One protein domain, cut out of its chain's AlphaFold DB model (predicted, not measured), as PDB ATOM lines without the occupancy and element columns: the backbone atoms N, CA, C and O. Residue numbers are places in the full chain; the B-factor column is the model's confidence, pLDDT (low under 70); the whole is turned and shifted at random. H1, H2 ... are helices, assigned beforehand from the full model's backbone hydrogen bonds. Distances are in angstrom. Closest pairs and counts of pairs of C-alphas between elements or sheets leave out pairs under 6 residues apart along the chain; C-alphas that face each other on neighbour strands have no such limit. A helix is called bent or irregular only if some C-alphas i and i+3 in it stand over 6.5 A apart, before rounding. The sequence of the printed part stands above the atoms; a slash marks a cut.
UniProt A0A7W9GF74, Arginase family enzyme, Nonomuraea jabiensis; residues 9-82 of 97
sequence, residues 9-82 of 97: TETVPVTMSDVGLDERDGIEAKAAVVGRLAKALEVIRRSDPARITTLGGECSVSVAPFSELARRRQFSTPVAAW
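What this domain is: This is residues 9 to 82 of the 97 residues of the protein "Arginase family enzyme" of Nonomuraea jabiensis (UniProt A0A7W9GF74). Two helices, H1 and H2, pack together at a slant and run the same way, with long stretches of loop before H1 and between the two helices, and a tail of ten residues, 73 to 82, after H2. The stretch before H1, residues 9 to 29, runs toward the end where H1 begins and then turns into it; the link, residues 47 to 58, folds back to the start of H2, and the tail after H2, residues 73 to 82, folds back as well. The printed part has 74 residues with two named helices, H1 then H2, and no named strand; its class is all helix, though these helices hold 31 of the 74 residues, under half. It is only just compact, close to loose, with a radius of gyration of the C-alphas of 13.4 A, and the C-alphas span 35 by 26 by 21 A.

How they stand to each other: H1, residues 30 to 46, is the longest helix, and it touches H2, residues 59 to 72. Their closest C-alphas, those of Leu 41 and Ala 64, are 5.3 A apart. Their lines stand at a steep tilt of 42 degrees, and they run the same way. Their centres are 10.4 A apart. In H1 every O i to N i+4 pair is within hydrogen-bond range; in H2, 7 of 10 are.

Where its parts are: H1 begins with C-alpha 30 at (51.123, 27.817, -40.890) and measures 24.9 A from first to last C-alpha. H2 measures 21.6 A and ends with C-alpha 72 at (29.402, 28.912, -25.974). H2 is irregular, but only just: C-alphas 61 and 64 are 6.8 A apart.

The domain as a whole: The two C-alphas farthest apart, those of Asp 18 and Ser 76, are 37.8 A apart. The link from H1 to H2, 12 residues, is long. The printed part has no cut. The mean pLDDT of the printed part is 82.4, and residues 73 to 82 are under 70.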
ATOM      1  N   THR A   9      38.118  11.782 -22.347       88.25
ATOM      2  CA  THR A   9      39.481  12.079 -22.803       88.25
ATOM      3  C   THR A   9      39.536  11.874 -24.299       88.25
ATOM      4  O   THR A   9      39.304  10.768 -24.774       88.25
ATOM      5  N   GLU A  10      39.873  12.931 -25.025       88.44
ATOM      6  CA  GLU A  10      40.015  12.892 -26.474       88.44
ATOM      7  C   GLU A  10      41.447  13.261 -26.858       88.44
ATOM      8  O   GLU A  10      42.053  14.151 -26.257       88.44
ATOM      9  N   THR A  11      41.968  12.610 -27.896       88.56
ATOM     10  CA  THR A  11      43.305  12.886 -28.430       88.56
ATOM     11  C   THR A  11      43.181  13.481 -29.821       88.56
ATOM     12  O   THR A  11      42.558  12.897 -30.708       88.56
ATOM     13  N   VAL A  12      43.813  14.634 -30.038       84.81
ATOM     14  CA  VAL A  12      43.926  15.221 -31.376       84.81
ATOM     15  C   VAL A  12      45.145  14.602 -32.065       84.81
ATOM     16  O   VAL A  12      46.256  14.739 -31.551       84.81
ATOM     17  N   PRO A  13      44.982  13.918 -33.211       81.88
ATOM     18  CA  PRO A  13      46.102  13.285 -33.891       81.88
ATOM     19  C   PRO A  13      47.068  14.339 -34.441       81.88
ATOM     20  O   PRO A  13      46.693  15.194 -35.249       81.88
ATOM     21  N   VAL A  14      48.332  14.239 -34.035       82.69
ATOM     22  CA  VAL A  14      49.440  15.048 -34.547       82.69
ATOM     23  C   VAL A  14      50.303  14.154 -35.429       82.69
ATOM     24  O   VAL A  14      50.771  13.107 -34.996       82.69
ATOM     25  N   THR A  15      50.495  14.554 -36.685       79.25
ATOM     26  CA  THR A  15      51.459  13.891 -37.567       79.25
ATOM     27  C   THR A  15      52.875  14.369 -37.252       79.25
ATOM     28  O   THR A  15      53.073  15.570 -37.043       79.25
ATOM     29  N   MET A  16      53.824  13.429 -37.260       83.69
ATOM     30  CA  MET A  16      55.271  13.671 -37.174       83.69
ATOM     31  C   MET A  16      55.918  13.861 -38.558       83.69
ATOM     32  O   MET A  16      57.132  13.797 -38.680       83.69
ATOM     33  N   SER A  17      55.115  14.018 -39.615       83.31
ATOM     34  CA  SER A  17      55.626  14.290 -40.963       83.31
ATOM     35  C   SER A  17      55.977  15.765 -41.157       83.31
ATOM     36  O   SER A  17      55.328  16.637 -40.575       83.31
ATOM     37  N   ASP A  18      56.914  16.028 -42.067       85.38
ATOM     38  CA  ASP A  18      57.334  17.383 -42.454       85.38
ATOM     39  C   ASP A  18      56.368  18.074 -43.436       85.38
ATOM     40  O   ASP A  18      56.662  19.114 -44.024       85.38
ATOM     41  N   VAL A  19      55.176  17.506 -43.634       88.38
ATOM     42  CA  VAL A  19      54.181  18.046 -44.562       88.38
ATOM     43  C   VAL A  19      53.579  19.338 -44.011       88.38
ATOM     44  O   VAL A  19      52.992  19.361 -42.927       88.38
ATOM     45  N   GLY A  20      53.647  20.406 -44.810       85.81
ATOM     46  CA  GLY A  20      53.040  21.698 -44.482       85.81
ATOM     47  C   GLY A  20      53.813  22.503 -43.438       85.81
ATOM     48  O   GLY A  20      53.213  23.375 -42.802       85.81
ATOM     49  N   LEU A  21      55.105  22.197 -43.260       90.69
ATOM     50  CA  LEU A  21      56.023  22.955 -42.411       90.69
ATOM     51  C   LEU A  21      56.587  24.215 -43.086       90.69
ATOM     52  O   LEU A  21      57.155  25.040 -42.386       90.69
ATOM     53  N   ASP A  22      56.381  24.394 -44.396       94.12
ATOM     54  CA  ASP A  22      56.861  25.575 -45.123       94.12
ATOM     55  C   ASP A  22      56.293  26.883 -44.553       94.12
ATOM     56  O   ASP A  22      55.107  26.951 -44.188       94.12
ATOM     57  N   GLU A  23      57.105  27.939 -44.593       94.75
ATOM     58  CA  GLU A  23      56.660  29.302 -44.326       94.75
ATOM     59  C   GLU A  23      55.558  29.716 -45.314       94.75
ATOM     60  O   GLU A  23      55.671  29.561 -46.536       94.75
ATOM     61  N   ARG A  24      54.460  30.257 -44.783       94.44
ATOM     62  CA  ARG A  24      53.388  30.870 -45.573       94.44
ATOM     63  C   ARG A  24      52.929  32.152 -44.904       94.44
ATOM     64  O   ARG A  24      52.589  32.147 -43.724       94.44
ATOM     65  N   ASP A  25      52.863  33.231 -45.676       93.69
ATOM     66  CA  ASP A  25      52.466  34.563 -45.200       93.69
ATOM     67  C   ASP A  25      53.316  35.058 -44.010       93.69
ATOM     68  O   ASP A  25      52.782  35.658 -43.077       93.69
ATOM     69  N   GLY A  26      54.624  34.760 -44.007       95.75
ATOM     70  CA  GLY A  26      55.541  35.121 -42.917       95.75
ATOM     71  C   GLY A  26      55.394  34.274 -41.648       95.75
ATOM     72  O   GLY A  26      55.881  34.671 -40.591       95.75
ATOM     73  N   ILE A  27      54.673  33.148 -41.713       93.19
ATOM     74  CA  ILE A  27      54.435  32.252 -40.578       93.19
ATOM     75  C   ILE A  27      54.914  30.844 -40.929       93.19
ATOM     76  O   ILE A  27      54.385  30.197 -41.837       93.19
ATOM     77  N   GLU A  28      55.868  30.350 -40.147       92.75
ATOM     78  CA  GLU A  28      56.385  28.987 -40.250       92.75
ATOM     79  C   GLU A  28      55.319  27.941 -39.920       92.75
ATOM     80  O   GLU A  28      54.511  28.107 -39.000       92.75
ATOM     81  N   ALA A  29      55.300  26.850 -40.689       91.69
ATOM     82  CA  ALA A  29      54.374  25.732 -40.521       91.69
ATOM     83  C   ALA A  29      52.881  26.116 -40.426       91.69
ATOM     84  O   ALA A  29      52.066  25.362 -39.873       91.69
ATOM     85  N   LYS A  30      52.487  27.270 -40.987       93.06
ATOM     86  CA  LYS A  30      51.123  27.817 -40.890       93.06
ATOM     87  C   LYS A  30      50.059  26.799 -41.289       93.06
ATOM     88  O   LYS A  30      49.058  26.636 -40.591       93.06
ATOM     89  N   ALA A  31      50.279  26.092 -42.397       92.12
ATOM     90  CA  ALA A  31      49.335  25.100 -42.905       92.12
ATOM     91  C   ALA A  31      49.138  23.946 -41.911       92.12
ATOM     92  O   ALA A  31      48.003  23.555 -41.619       92.12
ATOM     93  N   ALA A  32      50.232  23.436 -41.341       90.81
ATOM     94  CA  ALA A  32      50.182  22.354 -40.372       90.81
ATOM     95  C   ALA A  32      49.517  22.788 -39.051       90.81
ATOM     96  O   ALA A  32      48.711  22.038 -38.497       90.81
ATOM     97  N   VAL A  33      49.799  24.000 -38.559       90.19
ATOM     98  CA  VAL A  33      49.177  24.551 -37.339       90.19
ATOM     99  C   VAL A  33      47.671  24.741 -37.528       90.19
ATOM    100  O   VAL A  33      46.886  24.220 -36.735       90.19
ATOM    101  N   VAL A  34      47.246  25.410 -38.604       91.88
ATOM    102  CA  VAL A  34      45.819  25.649 -38.887       91.88
ATOM    103  C   VAL A  34      45.061  24.330 -39.053       91.88
ATOM    104  O   VAL A  34      43.984  24.164 -38.479       91.88
ATOM    105  N   GLY A  35      45.633  23.356 -39.767       91.31
ATOM    106  CA  GLY A  35      45.020  22.037 -39.933       91.31
ATOM    107  C   GLY A  35      44.841  21.282 -38.611       91.31
ATOM    108  O   GLY A  35      43.801  20.657 -38.389       91.31
ATOM    109  N   ARG A  36      45.821  21.360 -37.699       89.50
ATOM    110  CA  ARG A  36      45.731  20.753 -36.359       89.50
ATOM    111  C   ARG A  36      44.674  21.442 -35.496       89.50
ATOM    112  O   ARG A  36      43.890  20.754 -34.848       89.50
ATOM    113  N   LEU A  37      44.596  22.773 -35.539       91.25
ATOM    114  CA  LEU A  37      43.574  23.539 -34.818       91.25
ATOM    115  C   LEU A  37      42.157  23.233 -35.317       91.25
ATOM    116  O   LEU A  37      41.248  23.076 -34.504       91.25
ATOM    117  N   ALA A  38      41.971  23.082 -36.630       91.88
ATOM    118  CA  ALA A  38      40.684  22.701 -37.206       91.88
ATOM    119  C   ALA A  38      40.225  21.317 -36.711       91.88
ATOM    120  O   ALA A  38      39.093  21.170 -36.250       91.88
ATOM    121  N   LYS A  39      41.124  20.323 -36.719       91.19
ATOM    122  CA  LYS A  39      40.844  18.984 -36.171       91.19
ATOM    123  C   LYS A  39      40.560  19.024 -34.671       91.19
ATOM    124  O   LYS A  39      39.648  18.349 -34.204       91.19
ATOM    125  N   ALA A  40      41.308  19.824 -33.911       90.31
ATOM    126  CA  ALA A  40      41.066  20.002 -32.484       90.31
ATOM    127  C   ALA A  40      39.669  20.581 -32.214       90.31
ATOM    128  O   ALA A  40      38.949  20.066 -31.363       90.31
ATOM    129  N   LEU A  41      39.248  21.597 -32.974       91.56
ATOM    130  CA  LEU A  41      37.896  22.156 -32.876       91.56
ATOM    131  C   LEU A  41      36.817  21.116 -33.178       91.56
ATOM    132  O   LEU A  41      35.818  21.061 -32.465       91.56
ATOM    133  N   GLU A  42      37.010  20.291 -34.206       91.50
ATOM    134  CA  GLU A  42      36.083  19.207 -34.532       91.50
ATOM    135  C   GLU A  42      35.944  18.224 -33.362       91.50
ATOM    136  O   GLU A  42      34.829  17.933 -32.932       91.50
ATOM    137  N   VAL A  43      37.070  17.775 -32.801       90.75
ATOM    138  CA  VAL A  43      37.110  16.856 -31.654       90.75
ATOM    139  C   VAL A  43      36.379  17.431 -30.444       90.75
ATOM    140  O   VAL A  43      35.526  16.761 -29.864       90.75
ATOM    141  N   ILE A  44      36.665  18.684 -30.089       88.81
ATOM    142  CA  ILE A  44      36.064  19.341 -28.923       88.81
ATOM    143  C   ILE A  44      34.555  19.522 -29.123       88.81
ATOM    144  O   ILE A  44      33.778  19.304 -28.199       88.81
ATOM    145  N   ARG A  45      34.110  19.891 -30.329       89.62
ATOM    146  CA  ARG A  45      32.685  20.125 -30.605       89.62
ATOM    147  C   ARG A  45      31.824  18.874 -30.451       89.62
ATOM    148  O   ARG A  45      30.661  19.013 -30.090       89.62
ATOM    149  N   ARG A  46      32.371  17.674 -30.677       89.06
ATOM    150  CA  ARG A  46      31.613  16.417 -30.531       89.06
ATOM    151  C   ARG A  46      31.122  16.161 -29.107       89.06
ATOM    152  O   ARG A  46      30.075  15.547 -28.945       89.06
ATOM    153  N   SER A  47      31.869  16.593 -28.091       84.12
ATOM    154  CA  SER A  47      31.564  16.301 -26.679       84.12
ATOM    155  C   SER A  47      30.789  17.408 -25.967       84.12
ATOM    156  O   SER A  47      30.481  17.280 -24.786       84.12
ATOM    157  N   ASP A  48      30.492  18.493 -26.677       83.75
ATOM    158  CA  ASP A  48      29.851  19.696 -26.164       83.75
ATOM    159  C   ASP A  48      30.322  20.128 -24.741       83.75
ATOM    160  O   ASP A  48      29.508  20.268 -23.825       83.75
ATOM    161  N   PRO A  49      31.630  20.343 -24.484       83.19
ATOM    162  CA  PRO A  49      32.130  20.455 -23.115       83.19
ATOM    163  C   PRO A  49      31.863  21.827 -22.480       83.19
ATOM    164  O   PRO A  49      32.097  22.882 -23.067       83.19
ATOM    165  N   ALA A  50      31.452  21.831 -21.209       84.75
ATOM    166  CA  ALA A  50      31.322  23.056 -20.408       84.75
ATOM    167  C   ALA A  50      32.650  23.531 -19.781       84.75
ATOM    168  O   ALA A  50      32.756  24.682 -19.355       84.75
ATOM    169  N   ARG A  51      33.643  22.636 -19.679       83.88
ATOM    170  CA  ARG A  51      35.001  22.868 -19.160       83.88
ATOM    171  C   ARG A  51      35.973  21.972 -19.925       83.88
ATOM    172  O   ARG A  51      35.619  20.837 -20.231       83.88
ATOM    173  N   ILE A  52      37.172  22.471 -20.213       87.50
ATOM    174  CA  ILE A  52      38.197  21.755 -20.982       87.50
ATOM    175  C   ILE A  52      39.526  21.860 -20.232       87.50
ATOM    176  O   ILE A  52      39.900  22.952 -19.811       87.50
ATOM    177  N   THR A  53      40.237  20.739 -20.112       87.50
ATOM    178  CA  THR A  53      41.641  20.700 -19.686       87.50
ATOM    179  C   THR A  53      42.478  20.253 -20.876       87.50
ATOM    180  O   THR A  53      42.220  19.197 -21.449       87.50
ATOM    181  N   THR A  54      43.466  21.055 -21.260       86.56
ATOM    182  CA  THR A  54      44.359  20.772 -22.388       86.56
ATOM    183  C   THR A  54      45.687  20.247 -21.897       86.56
ATOM    184  O   THR A  54      46.267  20.799 -20.965       86.56
ATOM    185  N   LEU A  55      46.199  19.225 -22.569       85.25
ATOM    186  CA  LEU A  55      47.517  18.672 -22.307       85.25
ATOM    187  C   LEU A  55      48.295  18.720 -23.612       85.25
ATOM    188  O   LEU A  55      48.011  17.961 -24.534       85.25
ATOM    189  N   GLY A  56      49.234  19.652 -23.707       79.50
ATOM    190  CA  GLY A  56      50.064  19.823 -24.891       79.50
ATOM    191  C   GLY A  56      51.447  20.342 -24.533       79.50
ATOM    192  O   GLY A  56      51.719  20.628 -23.369       79.50
ATOM    193  N   GLY A  57      52.314  20.409 -25.544       72.12
ATOM    194  CA  GLY A  57      53.679  20.930 -25.409       72.12
ATOM    195  C   GLY A  57      53.810  22.413 -25.762       72.12
ATOM    196  O   GLY A  57      54.606  23.105 -25.147       72.12
ATOM    197  N   GLU A  58      52.987  22.906 -26.691       80.44
ATOM    198  CA  GLU A  58      53.089  24.264 -27.242       80.44
ATOM    199  C   GLU A  58      51.872  25.117 -26.884       80.44
ATOM    200  O   GLU A  58      50.747  24.620 -26.858       80.44
ATOM    201  N   CYS A  59      52.057  26.426 -26.698       81.31
ATOM    202  CA  CYS A  59      50.984  27.342 -26.285       81.31
ATOM    203  C   CYS A  59      49.814  27.410 -27.289       81.31
ATOM    204  O   CYS A  59      48.663  27.652 -26.917       81.31
ATOM    205  N   SER A  60      50.083  27.134 -28.571       79.81
ATOM    206  CA  SER A  60      49.083  27.128 -29.647       79.81
ATOM    207  C   SER A  60      47.976  26.082 -29.452       79.81
ATOM    208  O   SER A  60      46.874  26.259 -29.975       79.81
ATOM    209  N   VAL A  61      48.199  25.036 -28.646       84.25
ATOM    210  CA  VAL A  61      47.196  23.992 -28.360       84.25
ATOM    211  C   VAL A  61      45.964  24.516 -27.609       84.25
ATOM    212  O   VAL A  61      44.907  23.888 -27.661       84.25
ATOM    213  N   SER A  62      46.066  25.679 -26.958       85.38
ATOM    214  CA  SER A  62      44.973  26.304 -26.199       85.38
ATOM    215  C   SER A  62      43.989  27.097 -27.073       85.38
ATOM    216  O   SER A  62      42.877  27.397 -26.635       85.38
ATOM    217  N   VAL A  63      44.344  27.399 -28.332       89.56
ATOM    218  CA  VAL A  63      43.536  28.246 -29.233       89.56
ATOM    219  C   VAL A  63      42.170  27.626 -29.533       89.56
ATOM    220  O   VAL A  63      41.141  28.290 -29.402       89.56
ATOM    221  N   ALA A  64      42.132  26.349 -29.918       89.38
ATOM    222  CA  ALA A  64      40.883  25.651 -30.232       89.38
ATOM    223  C   ALA A  64      39.939  25.515 -29.006       89.38
ATOM    224  O   ALA A  64      38.773  25.900 -29.113       89.38
ATOM    225  N   PRO A  65      40.416  25.059 -27.832       87.69
ATOM    226  CA  PRO A  65      39.668  25.057 -26.571       87.69
ATOM    227  C   PRO A  65      39.035  26.400 -26.210       87.69
ATOM    228  O   PRO A  65      37.832  26.461 -25.951       87.69
ATOM    229  N   PHE A  66      39.811  27.486 -26.223       87.88
ATOM    230  CA  PHE A  66      39.285  28.806 -25.878       87.88
ATOM    231  C   PHE A  66      38.294  29.318 -26.913       87.88
ATOM    232  O   PHE A  66      37.270  29.881 -26.535       87.88
ATOM    233  N   SER A  67      38.536  29.054 -28.198       87.12
ATOM    234  CA  SER A  67      37.596  29.402 -29.266       87.12
ATOM    235  C   SER A  67      36.237  28.721 -29.071       87.12
ATOM    236  O   SER A  67      35.198  29.357 -29.242       87.12
ATOM    237  N   GLU A  68      36.214  27.445 -28.671       88.56
ATOM    238  CA  GLU A  68      34.956  26.732 -28.421       88.56
ATOM    239  C   GLU A  68      34.243  27.224 -27.153       88.56
ATOM    240  O   GLU A  68      33.025  27.411 -27.168       88.56
ATOM    241  N   LEU A  69      34.975  27.503 -26.071       87.31
ATOM    242  CA  LEU A  69      34.378  28.082 -24.862       87.31
ATOM    243  C   LEU A  69      33.825  29.493 -25.116       87.31
ATOM    244  O   LEU A  69      32.721  29.799 -24.664       87.31
ATOM    245  N   ALA A  70      34.535  30.323 -25.886       85.38
ATOM    246  CA  ALA A  70      34.085  31.656 -26.287       85.38
ATOM    247  C   ALA A  70      32.835  31.604 -27.178       85.38
ATOM    248  O   ALA A  70      31.934  32.428 -27.034       85.38
ATOM    249  N   ARG A  71      32.730  30.602 -28.061       84.25
ATOM    250  CA  ARG A  71      31.522  30.372 -28.867       84.25
ATOM    251  C   ARG A  71      30.302  30.055 -27.994       84.25
ATOM    252  O   ARG A  71      29.199  30.485 -28.316       84.25
ATOM    253  N   ARG A  72      30.482  29.293 -26.907       77.69
ATOM    254  CA  ARG A  72      29.402  28.912 -25.974       77.69
ATOM    255  C   ARG A  72      28.986  30.038 -25.040       77.69
ATOM    256  O   ARG A  72      27.820  30.141 -24.678       77.69
ATOM    257  N   ARG A  73      29.959  30.813 -24.567       67.56
ATOM    258  CA  ARG A  73      29.785  31.842 -23.543       67.56
ATOM    259  C   ARG A  73      29.997  33.184 -24.230       67.56
ATOM    260  O   ARG A  73      31.144  33.591 -24.383       67.56
ATOM    261  N   GLN A  74      28.917  33.844 -24.661       52.69
ATOM    262  CA  GLN A  74      28.966  35.208 -25.207       52.69
ATOM    263  C   GLN A  74      29.774  36.103 -24.246       52.69
ATOM    264  O   GLN A  74      29.290  36.462 -23.180       52.69
ATOM    265  N   PHE A  75      31.033  36.359 -24.611       49.19
ATOM    266  CA  PHE A  75      32.001  37.267 -23.989       49.19
ATOM    267  C   PHE A  75      31.963  37.398 -22.453       49.19
ATOM    268  O   PHE A  75      31.319  38.287 -21.910       49.19
ATOM    269  N   SER A  76      32.741  36.550 -21.768       42.12
ATOM    270  CA  SER A  76      33.527  36.869 -20.554       42.12
ATOM    271  C   SER A  76      33.962  35.561 -19.884       42.12
ATOM    272  O   SER A  76      33.362  35.120 -18.902       42.12
ATOM    273  N   THR A  77      34.998  34.904 -20.413       46.16
ATOM    274  CA  THR A  77      35.666  33.825 -19.668       46.16
ATOM    275  C   THR A  77      37.094  34.272 -19.375       46.16
ATOM    276  O   THR A  77      37.841  34.474 -20.332       46.16
ATOM    277  N   PRO A  78      37.494  34.455 -18.102       44.03
ATOM    278  CA  PRO A  78      38.898  34.638 -17.774       44.03
ATOM    279  C   PRO A  78      39.648  33.358 -18.157       44.03
ATOM    280  O   PRO A  78      39.390  32.278 -17.624       44.03
ATOM    281  N   VAL A  79      40.536  33.477 -19.140       53.66
ATOM    282  CA  VAL A  79      41.476  32.431 -19.532       53.66
ATOM    283  C   VAL A  79      42.624  32.455 -18.528       53.66
ATOM    284  O   VAL A  79      43.398  33.405 -18.488       53.66
ATOM    285  N   ALA A  80      42.720  31.419 -17.697       48.81
ATOM    286  CA  ALA A  80      43.920  31.161 -16.914       48.81
ATOM    287  C   ALA A  80      44.828  30.242 -17.740       48.81
ATOM    288  O   ALA A  80      44.610  29.031 -17.795       48.81
ATOM    289  N   ALA A  81      45.806  30.827 -18.429       50.53
ATOM    290  CA  ALA A  81      46.913  30.080 -19.010       50.53
ATOM    291  C   ALA A  81      47.967  29.874 -17.914       50.53
ATOM    292  O   ALA A  81      48.482  30.839 -17.356       50.53
ATOM    293  N   TRP A  82      48.248  28.619 -17.559       39.72
ATOM    294  CA  TRP A  82      49.399  28.294 -16.721       39.72
ATOM    295  C   TRP A  82      50.604  28.114 -17.638       39.72
ATOM    296  O   TRP A  82      50.798  27.047 -18.220       39.72
TER     297      TRP A  82